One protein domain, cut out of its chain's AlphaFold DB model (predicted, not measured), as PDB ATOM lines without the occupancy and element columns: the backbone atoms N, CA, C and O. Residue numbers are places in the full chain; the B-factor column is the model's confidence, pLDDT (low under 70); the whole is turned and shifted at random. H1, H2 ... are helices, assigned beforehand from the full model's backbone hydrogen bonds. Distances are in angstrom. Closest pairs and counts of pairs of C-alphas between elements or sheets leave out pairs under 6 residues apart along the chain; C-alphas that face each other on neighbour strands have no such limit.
ATOM      1  N   LEU A 173     152.484 132.623 116.579       81.25
ATOM      2  CA  LEU A 173     152.597 132.043 117.913       81.25
ATOM      3  C   LEU A 173     151.229 131.782 118.554       81.25
ATOM      4  O   LEU A 173     151.202 131.247 119.654       81.25
ATOM      5  N   ASP A 174     150.113 132.064 117.871       83.94
ATOM      6  CA  ASP A 174     148.764 131.883 118.428       83.94
ATOM      7  C   ASP A 174     148.533 130.454 118.947       83.94
ATOM      8  O   ASP A 174     147.965 130.277 120.022       83.94
ATOM      9  N   GLU A 175     149.029 129.449 118.216       80.19
ATOM     10  CA  GLU A 175     148.919 128.014 118.533       80.19
ATOM     11  C   GLU A 175     149.954 127.512 119.558       80.19
ATOM     12  O   GLU A 175     149.918 126.346 119.958       80.19
ATOM     13  N   ALA A 176     150.909 128.351 119.972       80.38
ATOM     14  CA  ALA A 176     151.855 127.979 121.017       80.38
ATOM     15  C   ALA A 176     151.142 127.880 122.375       80.38
ATOM     16  O   ALA A 176     150.141 128.548 122.626       80.38
ATOM     17  N   GLU A 177     151.687 127.089 123.302       77.25
ATOM     18  CA  GLU A 177     151.101 126.961 124.647       77.25
ATOM     19  C   GLU A 177     151.118 128.292 125.426       77.25
ATOM     20  O   GLU A 177     150.212 128.580 126.212       77.25
ATOM     21  N   CYS A 178     152.152 129.104 125.193       80.25
ATOM     22  CA  CYS A 178     152.279 130.479 125.676       80.25
ATOM     23  C   CYS A 178     151.564 131.506 124.786       80.25
ATOM     24  O   CYS A 178     151.531 132.682 125.127       80.25
ATOM     25  N   GLY A 179     151.008 131.078 123.653       87.62
ATOM     26  CA  GLY A 179     150.241 131.912 122.743       87.62
ATOM     27  C   GLY A 179     148.830 132.186 123.248       87.62
ATOM     28  O   GLY A 179     148.347 131.614 124.233       87.62
ATOM     29  N   ILE A 180     148.128 133.058 122.532       91.81
ATOM     30  CA  ILE A 180     146.788 133.491 122.926       91.81
ATOM     31  C   ILE A 180     145.755 132.349 122.908       91.81
ATOM     32  O   ILE A 180     144.920 132.285 123.813       91.81
ATOM     33  N   ASN A 181     145.831 131.396 121.966       91.62
ATOM     34  CA  ASN A 181     144.900 130.257 121.951       91.62
ATOM     35  C   ASN A 181     145.154 129.319 123.136       91.62
ATOM     36  O   ASN A 181     144.199 128.820 123.733       91.62
ATOM     37  N   GLY A 182     146.419 129.141 123.538       91.44
ATOM     38  CA  GLY A 182     146.786 128.405 124.749       91.44
ATOM     39  C   GLY A 182     146.182 129.023 126.013       91.44
ATOM     40  O   GLY A 182     145.570 128.322 126.822       91.44
ATOM     41  N   MET A 183     146.268 130.348 126.153       93.69
ATOM     42  CA  MET A 183     145.674 131.084 127.277       93.69
ATOM     43  C   MET A 183     144.140 130.987 127.305       93.69
ATOM     44  O   MET A 183     143.555 130.736 128.361       93.69
ATOM     45  N   MET A 184     143.478 131.122 126.152       95.38
ATOM     46  CA  MET A 184     142.021 130.970 126.046       95.38
ATOM     47  C   MET A 184     141.560 129.538 126.342       95.38
ATOM     48  O   MET A 184     140.519 129.346 126.971       95.38
ATOM     49  N   CYS A 185     142.341 128.530 125.939       94.75
ATOM     50  CA  CYS A 185     142.078 127.138 126.291       94.75
ATOM     51  C   CYS A 185     142.125 126.943 127.813       94.75
ATOM     52  O   CYS A 185     141.156 126.455 128.397       94.75
ATOM     53  N   LYS A 186     143.186 127.434 128.471       95.56
ATOM     54  CA  LYS A 186     143.333 127.396 129.936       95.56
ATOM     55  C   LYS A 186     142.163 128.090 130.644       95.56
ATOM     56  O   LYS A 186     141.645 127.561 131.625       95.56
ATOM     57  N   LEU A 187     141.689 129.229 130.131       97.00
ATOM     58  CA  LEU A 187     140.481 129.892 130.639       97.00
ATOM     59  C   LEU A 187     139.232 129.012 130.503       97.00
ATOM     60  O   LEU A 187     138.480 128.863 131.467       97.00
ATOM     61  N   GLY A 188     139.017 128.401 129.337       96.31
ATOM     62  CA  GLY A 188     137.891 127.496 129.107       96.31
ATOM     63  C   GLY A 188     137.910 126.270 130.026       96.31
ATOM     64  O   GLY A 188     136.866 125.869 130.541       96.31
ATOM     65  N   GLU A 189     139.088 125.698 130.275       96.38
ATOM     66  CA  GLU A 189     139.282 124.590 131.217       96.38
ATOM     67  C   GLU A 189     138.993 125.005 132.664       96.38
ATOM     68  O   GLU A 189     138.290 124.283 133.377       96.38
ATOM     69  N   GLN A 190     139.471 126.183 133.087       97.00
ATOM     70  CA  GLN A 190     139.163 126.731 134.410       97.00
ATOM     71  C   GLN A 190     137.659 126.951 134.580       97.00
ATOM     72  O   GLN A 190     137.088 126.463 135.556       97.00
ATOM     73  N   LEU A 191     136.996 127.584 133.606       97.44
ATOM     74  CA  LEU A 191     135.551 127.796 133.644       97.44
ATOM     75  C   LEU A 191     134.804 126.466 133.748       97.44
ATOM     76  O   LEU A 191     133.981 126.298 134.640       97.44
ATOM     77  N   LYS A 192     135.141 125.479 132.911       96.94
ATOM     78  CA  LYS A 192     134.514 124.149 132.958       96.94
ATOM     79  C   LYS A 192     134.688 123.463 134.312       96.94
ATOM     80  O   LYS A 192     133.774 122.787 134.779       96.94
ATOM     81  N   SER A 193     135.862 123.610 134.927       97.44
ATOM     82  CA  SER A 193     136.156 123.027 136.234       97.44
ATOM     83  C   SER A 193     135.423 123.725 137.383       97.44
ATOM     84  O   SER A 193     135.184 123.072 138.399       97.44
ATOM     85  N   LYS A 194     135.136 125.028 137.275       97.06
ATOM     86  CA  LYS A 194     134.502 125.825 138.340       97.06
ATOM     87  C   LYS A 194     132.985 125.892 138.194       97.06
ATOM     88  O   LYS A 194     132.282 125.671 139.174       97.06
ATOM     89  N   ASP A 195     132.503 126.117 136.978       97.31
ATOM     90  CA  ASP A 195     131.090 126.148 136.622       97.31
ATOM     91  C   ASP A 195     130.866 125.494 135.248       97.31
ATOM     92  O   ASP A 195     130.867 126.121 134.182       97.31
ATOM     93  N   SER A 196     130.655 124.176 135.276       96.81
ATOM     94  CA  SER A 196     130.392 123.414 134.054       96.81
ATOM     95  C   SER A 196     129.060 123.790 133.400       96.81
ATOM     96  O   SER A 196     128.943 123.654 132.184       96.81
ATOM     97  N   ALA A 197     128.075 124.287 134.158       97.69
ATOM     98  CA  ALA A 197     126.777 124.668 133.612       97.69
ATOM     99  C   ALA A 197     126.901 125.918 132.733       97.69
ATOM    100  O   ALA A 197     126.404 125.912 131.603       97.69
ATOM    101  N   VAL A 198     127.626 126.940 133.202       97.06
ATOM    102  CA  VAL A 198     127.957 128.125 132.396       97.06
ATOM    103  C   VAL A 198     128.776 127.718 131.177       97.06
ATOM    104  O   VAL A 198     128.413 128.075 130.057       97.06
ATOM    105  N   TRP A 199     129.815 126.893 131.351       97.44
ATOM    106  CA  TRP A 199     130.634 126.415 130.233       97.44
ATOM    107  C   TRP A 199     129.806 125.718 129.142       97.44
ATOM    108  O   TRP A 199     129.922 126.055 127.962       97.44
ATOM    109  N   PHE A 200     128.933 124.776 129.523       97.31
ATOM    110  CA  PHE A 200     128.054 124.089 128.576       97.31
ATOM    111  C   PHE A 200     127.081 125.055 127.911       97.31
ATOM    112  O   PHE A 200     126.809 124.901 126.724       97.31
ATOM    113  N   ARG A 201     126.575 126.058 128.639       96.94
ATOM    114  CA  ARG A 201     125.654 127.041 128.068       96.94
ATOM    115  C   ARG A 201     126.324 127.906 127.007       96.94
ATOM    116  O   ARG A 201     125.731 128.096 125.950       96.94
ATOM    117  N   LEU A 202     127.543 128.381 127.264       96.25
ATOM    118  CA  LEU A 202     128.315 129.126 126.268       96.25
ATOM    119  C   LEU A 202     128.578 128.264 125.028       96.25
ATOM    120  O   LEU A 202     128.425 128.739 123.906       96.25
ATOM    121  N   HIS A 203     128.898 126.982 125.225       94.31
ATOM    122  CA  HIS A 203     129.133 126.046 124.127       94.31
ATOM    123  C   HIS A 203     127.868 125.757 123.298       94.31
ATOM    124  O   HIS A 203     127.929 125.794 122.074       94.31
ATOM    125  N   ASP A 204     126.725 125.517 123.948       97.12
ATOM    126  CA  ASP A 204     125.417 125.293 123.302       97.12
ATOM    127  C   ASP A 204     124.954 126.508 122.482       97.12
ATOM    128  O   ASP A 204     124.264 126.368 121.478       97.12
ATOM    129  N   GLN A 205     125.362 127.708 122.894       96.94
ATOM    130  CA  GLN A 205     125.097 128.958 122.181       96.94
ATOM    131  C   GLN A 205     126.150 129.298 121.119       96.94
ATOM    132  O   GLN A 205     126.085 130.385 120.548       96.94
ATOM    133  N   GLU A 206     127.124 128.416 120.878       95.69
ATOM    134  CA  GLU A 206     128.251 128.651 119.966       95.69
ATOM    135  C   GLU A 206     129.060 129.920 120.322       95.69
ATOM    136  O   GLU A 206     129.700 130.543 119.469       95.69
ATOM    137  N   LEU A 207     129.068 130.312 121.604       94.88
ATOM    138  CA  LEU A 207     129.863 131.433 122.094       94.88
ATOM    139  C   LEU A 207     131.280 130.965 122.426       94.88
ATOM    140  O   LEU A 207     131.593 130.551 123.546       94.88
ATOM    141  N   TYR A 208     132.156 131.041 121.429       91.00
ATOM    142  CA  TYR A 208     133.537 130.611 121.579       91.00
ATOM    143  C   TYR A 208     134.410 131.630 122.348       91.00
ATOM    144  O   TYR A 208     134.223 132.840 122.178       91.00
ATOM    145  N   PRO A 209     135.407 131.172 123.141       90.88
ATOM    146  CA  PRO A 209     136.284 132.034 123.941       90.88
ATOM    147  C   PRO A 209     136.943 133.192 123.195       90.88
ATOM    148  O   PRO A 209     137.072 134.276 123.765       90.88
ATOM    149  N   GLN A 210     137.304 133.010 121.922       90.56
ATOM    150  CA  GLN A 210     137.930 134.061 121.118       90.56
ATOM    151  C   GLN A 210     137.075 135.321 120.958       90.56
ATOM    152  O   GLN A 210     137.624 136.398 120.744       90.56
ATOM    153  N   TYR A 211     135.749 135.219 121.079       92.25
ATOM    154  CA  TYR A 211     134.864 136.367 120.884       92.25
ATOM    155  C   TYR A 211     134.787 137.295 122.091       92.25
ATOM    156  O   TYR A 211     134.511 138.478 121.913       92.25
ATOM    157  N   TYR A 212     135.036 136.787 123.297       93.50
ATOM    158  CA  TYR A 212     134.969 137.591 124.518       93.50
ATOM    159  C   TYR A 212     136.331 137.741 125.199       93.50
ATOM    160  O   TYR A 212     136.672 138.832 125.630       93.50
ATOM    161  N   SER A 213     137.154 136.690 125.246       95.75
ATOM    162  CA  SER A 213     138.372 136.672 126.071       95.75
ATOM    163  C   SER A 213     139.662 137.044 125.343       95.75
ATOM    164  O   SER A 213     140.656 137.339 126.003       95.75
ATOM    165  N   PHE A 214     139.665 137.074 124.004       93.88
ATOM    166  CA  PHE A 214     140.868 137.416 123.232       93.88
ATOM    167  C   PHE A 214     141.424 138.774 123.663       93.88
ATOM    168  O   PHE A 214     142.584 138.894 124.048       93.88
ATOM    169  N   ARG A 215     140.568 139.798 123.671       94.69
ATOM    170  CA  ARG A 215     140.933 141.158 124.075       94.69
ATOM    171  C   ARG A 215     141.288 141.256 125.559       94.69
ATOM    172  O   ARG A 215     142.243 141.936 125.911       94.69
ATOM    173  N   TRP A 216     140.560 140.533 126.408       97.25
ATOM    174  CA  TRP A 216     140.790 140.501 127.855       97.25
ATOM    175  C   TRP A 216     142.211 140.054 128.183       97.25
ATOM    176  O   TRP A 216     142.897 140.678 128.989       97.25
ATOM    177  N   LEU A 217     142.653 138.986 127.523       96.38
ATOM    178  CA  LEU A 217     143.952 138.370 127.753       96.38
ATOM    179  C   LEU A 217     145.078 139.137 127.050       96.38
ATOM    180  O   LEU A 217     146.071 139.464 127.691       96.38
ATOM    181  N   THR A 218     144.915 139.468 125.763       94.69
ATOM    182  CA  THR A 218     145.943 140.193 124.986       94.69
ATOM    183  C   THR A 218     146.251 141.577 125.554       94.69
ATOM    184  O   THR A 218     147.405 141.994 125.540       94.69
ATOM    185  N   LEU A 219     145.236 142.280 126.067       96.25
ATOM    186  CA  LEU A 219     145.371 143.651 126.565       96.25
ATOM    187  C   LEU A 219     145.420 143.738 128.094       96.25
ATOM    188  O   LEU A 219     145.305 144.827 128.648       96.25
ATOM    189  N   LEU A 220     145.565 142.606 128.793       97.44
ATOM    190  CA  LEU A 220     145.606 142.558 130.261       97.44
ATOM    191  C   LEU A 220     144.445 143.347 130.902       97.44
ATOM    192  O   LEU A 220     144.639 144.097 131.860       97.44
ATOM    193  N   LEU A 221     143.244 143.197 130.334       97.75
ATOM    194  CA  LEU A 221     141.990 143.848 130.736       97.75
ATOM    195  C   LEU A 221     141.945 145.382 130.602       97.75
ATOM    196  O   LEU A 221     140.968 145.992 131.041       97.75
ATOM    197  N   SER A 222     142.933 146.023 129.968       96.06
ATOM    198  CA  SER A 222     143.033 147.491 129.948       96.06
ATOM    199  C   SER A 222     141.901 148.210 129.205       96.06
ATOM    200  O   SER A 222     141.675 149.392 129.442       96.06
ATOM    201  N   GLN A 223     141.148 147.502 128.356       94.69
ATOM    202  CA  GLN A 223     139.947 148.031 127.704       94.69
ATOM    203  C   GLN A 223     138.619 147.492 128.279       94.69
ATOM    204  O   GLN A 223     137.557 147.738 127.698       94.69
ATOM    205  N   GLU A 224     138.648 146.713 129.362       95.44
ATOM    206  CA  GLU A 224     137.422 146.237 130.031       95.44
ATOM    207  C   GLU A 224     137.006 147.142 131.183       95.44
ATOM    208  O   GLU A 224     135.831 147.190 131.544       95.44
ATOM    209  N   PHE A 225     137.972 147.859 131.754       96.00
ATOM    210  CA  PHE A 225     137.779 148.668 132.943       96.00
ATOM    211  C   PHE A 225     138.294 150.096 132.726       96.00
ATOM    212  O   PHE A 225     139.222 150.306 131.943       96.00
ATOM    213  N   PRO A 226     137.732 151.091 133.433       95.44
ATOM    214  CA  PRO A 226     138.302 152.429 133.488       95.44
ATOM    215  C   PRO A 226     139.740 152.405 134.014       95.44
ATOM    216  O   PRO A 226     140.094 151.570 134.846       95.44
ATOM    217  N   LEU A 227     140.560 153.373 133.594       95.69
ATOM    218  CA  LEU A 227     141.985 153.413 133.936       95.69
ATOM    219  C   LEU A 227     142.293 153.218 135.440       95.69
ATOM    220  O   LEU A 227     143.177 152.418 135.736       95.69
ATOM    221  N   PRO A 228     141.588 153.853 136.402       96.12
ATOM    222  CA  PRO A 228     141.859 153.624 137.826       96.12
ATOM    223  C   PRO A 228     141.723 152.156 138.258       96.12
ATOM    224  O   PRO A 228     142.521 151.669 139.059       96.12
ATOM    225  N   ASP A 229     140.749 151.440 137.698       97.50
ATOM    226  CA  ASP A 229     140.510 150.028 137.993       97.50
ATOM    227  C   ASP A 229     141.552 149.140 137.305       97.50
ATOM    228  O   ASP A 229     142.042 148.185 137.909       97.50
ATOM    229  N   VAL A 230     141.964 149.493 136.079       97.88
ATOM    230  CA  VAL A 230     143.072 148.824 135.372       97.88
ATOM    231  C   VAL A 230     144.350 148.898 136.198       97.88
ATOM    232  O   VAL A 230     144.974 147.867 136.431       97.88
ATOM    233  N   LEU A 231     144.707 150.084 136.704       97.69
ATOM    234  CA  LEU A 231     145.876 150.260 137.569       97.69
ATOM    235  C   LEU A 231     145.782 149.371 138.813       97.69
ATOM    236  O   LEU A 231     146.733 148.671 139.149       97.69
ATOM    237  N   ARG A 232     144.605 149.313 139.447       98.06
ATOM    238  CA  ARG A 232     144.397 148.490 140.643       98.06
ATOM    239  C   ARG A 232     144.497 146.987 140.368       98.06
ATOM    240  O   ARG A 232     144.989 146.238 141.224       98.06
ATOM    241  N   ILE A 233     144.013 146.534 139.212       98.06
ATOM    242  CA  ILE A 233     144.181 145.154 138.743       98.06
ATOM    243  C   ILE A 233     145.666 144.885 138.499       98.06
ATOM    244  O   ILE A 233     146.187 143.878 138.977       98.06
ATOM    245  N   TRP A 234     146.355 145.801 137.819       98.12
ATOM    246  CA  TRP A 234     147.763 145.674 137.458       98.12
ATOM    247  C   TRP A 234     148.699 145.667 138.665       98.12
ATOM    248  O   TRP A 234     149.653 144.894 138.660       98.12
ATOM    249  N   ASP A 235     148.384 146.400 139.738       97.94
ATOM    250  CA  ASP A 235     149.101 146.296 141.018       97.94
ATOM    251  C   ASP A 235     149.137 144.848 141.523       97.94
ATOM    252  O   ASP A 235     150.171 144.344 141.960       97.94
ATOM    253  N   SER A 236     147.994 144.162 141.452       97.44
ATOM    254  CA  SER A 236     147.871 142.778 141.923       97.44
ATOM    255  C   SER A 236     148.497 141.809 140.926       97.44
ATOM    256  O   SER A 236     149.164 140.858 141.321       97.44
ATOM    257  N   LEU A 237     148.309 142.075 139.631       96.94
ATOM    258  CA  LEU A 237     148.849 141.272 138.547       96.94
ATOM    259  C   LEU A 237     150.379 141.252 138.589       96.94
ATOM    260  O   LEU A 237     150.971 140.185 138.575       96.94
ATOM    261  N   PHE A 238     151.029 142.411 138.681       96.44
ATOM    262  CA  PHE A 238     152.489 142.492 138.664       96.44
ATOM    263  C   PHE A 238     153.146 142.085 139.985       96.44
ATOM    264  O   PHE A 238     154.313 141.689 139.968       96.44
ATOM    265  N   ALA A 239     152.408 142.118 141.098       97.06
ATOM    266  CA  ALA A 239     152.863 141.566 142.372       97.06
ATOM    267  C   ALA A 239     152.854 140.025 142.405       97.06
ATOM    268  O   ALA A 239     153.563 139.436 143.221       97.06
ATOM    269  N   ASP A 240     152.070 139.371 141.543       96.88
ATOM    270  CA  ASP A 240     151.964 137.913 141.491       96.88
ATOM    271  C   ASP A 240     153.056 137.299 140.589       96.88
ATOM    272  O   ASP A 240     153.239 137.681 139.427       96.88
ATOM    273  N   GLU A 241     153.791 136.311 141.111       94.69
ATOM    274  CA  GLU A 241     154.829 135.582 140.360       94.69
ATOM    275  C   GLU A 241     154.248 134.784 139.180       94.69
ATOM    276  O   GLU A 241     154.926 134.543 138.182       94.69
ATOM    277  N   LYS A 242     152.975 134.396 139.278       94.88
ATOM    278  CA  LYS A 242     152.198 133.669 138.275       94.88
ATOM    279  C   LYS A 242     151.117 134.549 137.655       94.88
ATOM    280  O   LYS A 242     150.030 134.077 137.318       94.88
ATOM    281  N   ARG A 243     151.429 135.828 137.443       94.56
ATOM    282  CA  ARG A 243     150.533 136.855 136.891       94.56
ATOM    283  C   ARG A 243     149.628 136.395 135.745       94.56
ATOM    284  O   ARG A 243     148.441 136.683 135.760       94.56
ATOM    285  N   PHE A 244     150.126 135.631 134.773       93.12
ATOM    286  CA  PHE A 244     149.303 135.190 133.641       93.12
ATOM    287  C   PHE A 244     148.308 134.075 134.011       93.12
ATOM    288  O   PHE A 244     147.197 134.055 133.484       93.12
ATOM    289  N   GLU A 245     148.643 133.195 134.961       94.62
ATOM    290  CA  GLU A 245     147.663 132.276 135.565       94.62
ATOM    291  C   GLU A 245     146.643 133.064 136.402       94.62
ATOM    292  O   GLU A 245     145.440 132.810 136.323       94.62
ATOM    293  N   PHE A 246     147.100 134.071 137.153       97.06
ATOM    294  CA  PHE A 246     146.226 134.939 137.939       97.06
ATOM    295  C   PHE A 246     145.239 135.731 137.065       97.06
ATOM    296  O   PHE A 246     144.050 135.790 137.379       97.06
ATOM    297  N   LEU A 247     145.684 136.243 135.915       97.25
ATOM    298  CA  LEU A 247     144.831 136.887 134.915       97.25
ATOM    299  C   LEU A 247     143.702 135.959 134.450       97.25
ATOM    300  O   LEU A 247     142.560 136.399 134.329       97.25
ATOM    301  N   ILE A 248     143.989 134.670 134.242       97.00
ATOM    302  CA  ILE A 248     142.962 133.682 133.883       97.00
ATOM    303  C   ILE A 248     141.912 133.567 134.993       97.00
ATOM    304  O   ILE A 248     140.724 133.482 134.686       97.00
ATOM    305  N   TYR A 249     142.303 133.605 136.271       97.31
ATOM    306  CA  TYR A 249     141.339 133.588 137.376       97.31
ATOM    307  C   TYR A 249     140.454 134.832 137.404       97.31
ATOM    308  O   TYR A 249     139.253 134.705 137.656       97.31
ATOM    309  N   ILE A 250     141.009 136.009 137.107       97.81
ATOM    310  CA  ILE A 250     140.226 137.246 136.992       97.81
ATOM    311  C   ILE A 250     139.219 137.114 135.847       97.81
ATOM    312  O   ILE A 250     138.020 137.263 136.074       97.81
ATOM    313  N   CYS A 251     139.674 136.734 134.649       97.94
ATOM    314  CA  CYS A 251     138.809 136.520 133.487       97.94
ATOM    315  C   CYS A 251     137.718 135.473 133.763       97.94
ATOM    316  O   CYS A 251     136.565 135.673 133.399       97.94
ATOM    317  N   CYS A 252     138.052 134.368 134.435       97.38
ATOM    318  CA  CYS A 252     137.075 133.346 134.813       97.38
ATOM    319  C   CYS A 252     136.036 133.899 135.796       97.38
ATOM    320  O   CYS A 252     134.857 133.581 135.678       97.38
ATOM    321  N   SER A 253     136.459 134.743 136.740       96.75
ATOM    322  CA  SER A 253     135.570 135.386 137.716       96.75
ATOM    323  C   SER A 253     134.664 136.445 137.087       96.75
ATOM    324  O   SER A 253     133.602 136.705 137.625       96.75
ATOM    325  N   MET A 254     135.051 137.045 135.956       96.88
ATOM    326  CA  MET A 254     134.183 137.956 135.195       96.88
ATOM    327  C   MET A 254     133.046 137.226 134.463       96.88
ATOM    328  O   MET A 254     132.047 137.851 134.117       96.88
ATOM    329  N   ILE A 255     133.217 135.930 134.174       95.94
ATOM    330  CA  ILE A 255     132.229 135.113 133.450       95.94
ATOM    331  C   ILE A 255     131.163 134.544 134.400       95.94
ATOM    332  O   ILE A 255     130.022 134.354 133.976       95.94
ATOM    333  N   MET A 256     131.550 134.230 135.640       91.25
ATOM    334  CA  MET A 256     130.698 133.624 136.673       91.25
ATOM    335  C   MET A 256     129.894 134.677 137.437       91.25
ATOM    336  O   MET A 256     128.705 134.406 137.712       91.25
TER     337      MET A 256
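This is residues 173 to 256 of the 256 residues of the protein "(California timema) hypothetical protein" of Timema californicum (UniProt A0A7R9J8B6). The longest helix, H1, crosses H5 at the core; short H3 packs on both, and H2 and H4 sit at opposite ends of the longest axis. The 84 printed residues hold five named helices, H1 to H5 in order, and no named strand: all helix. The whole is compact, radius of gyration of the C-alphas 12.9 A, spanning 36 by 27 by 20 A.

H1, residues 180 to 194, runs 21.1 A from C-alpha 180 at (146.788, 133.491, 122.926). H5, residues 243 to 255, runs 18.7 A to C-alpha 255 at (132.229, 135.113, 133.450). H2 is residues 196 to 204, H3 213 to 218, and H4 227 to 239, 18.2 A.

H1 touches H5 at a steep tilt of 56 degrees; the closest C-alphas, Leu 187 and Ile 248, are 5.6 A apart. H3 touches H5 at a shallow 25 degrees, opposite ways, closest C-alphas Trp 216 and Cys 251, 7.2 A. H1 touches H2 with residues 188 to 192 alone, closest C-alphas Lys 192 and Trp 199, 5.3 A. H4 and H5 touch only at the corner. Every O i to N i+4 pair is within hydrogen-bond range in H1, H2, H3 and H5; H4 has 8 of 9.

The farthest C-alphas, Asp 204 and Ala 239, are 37.2 A apart. The printed part has no cut, no link is long, and no printed residue is under 70 in pLDDT.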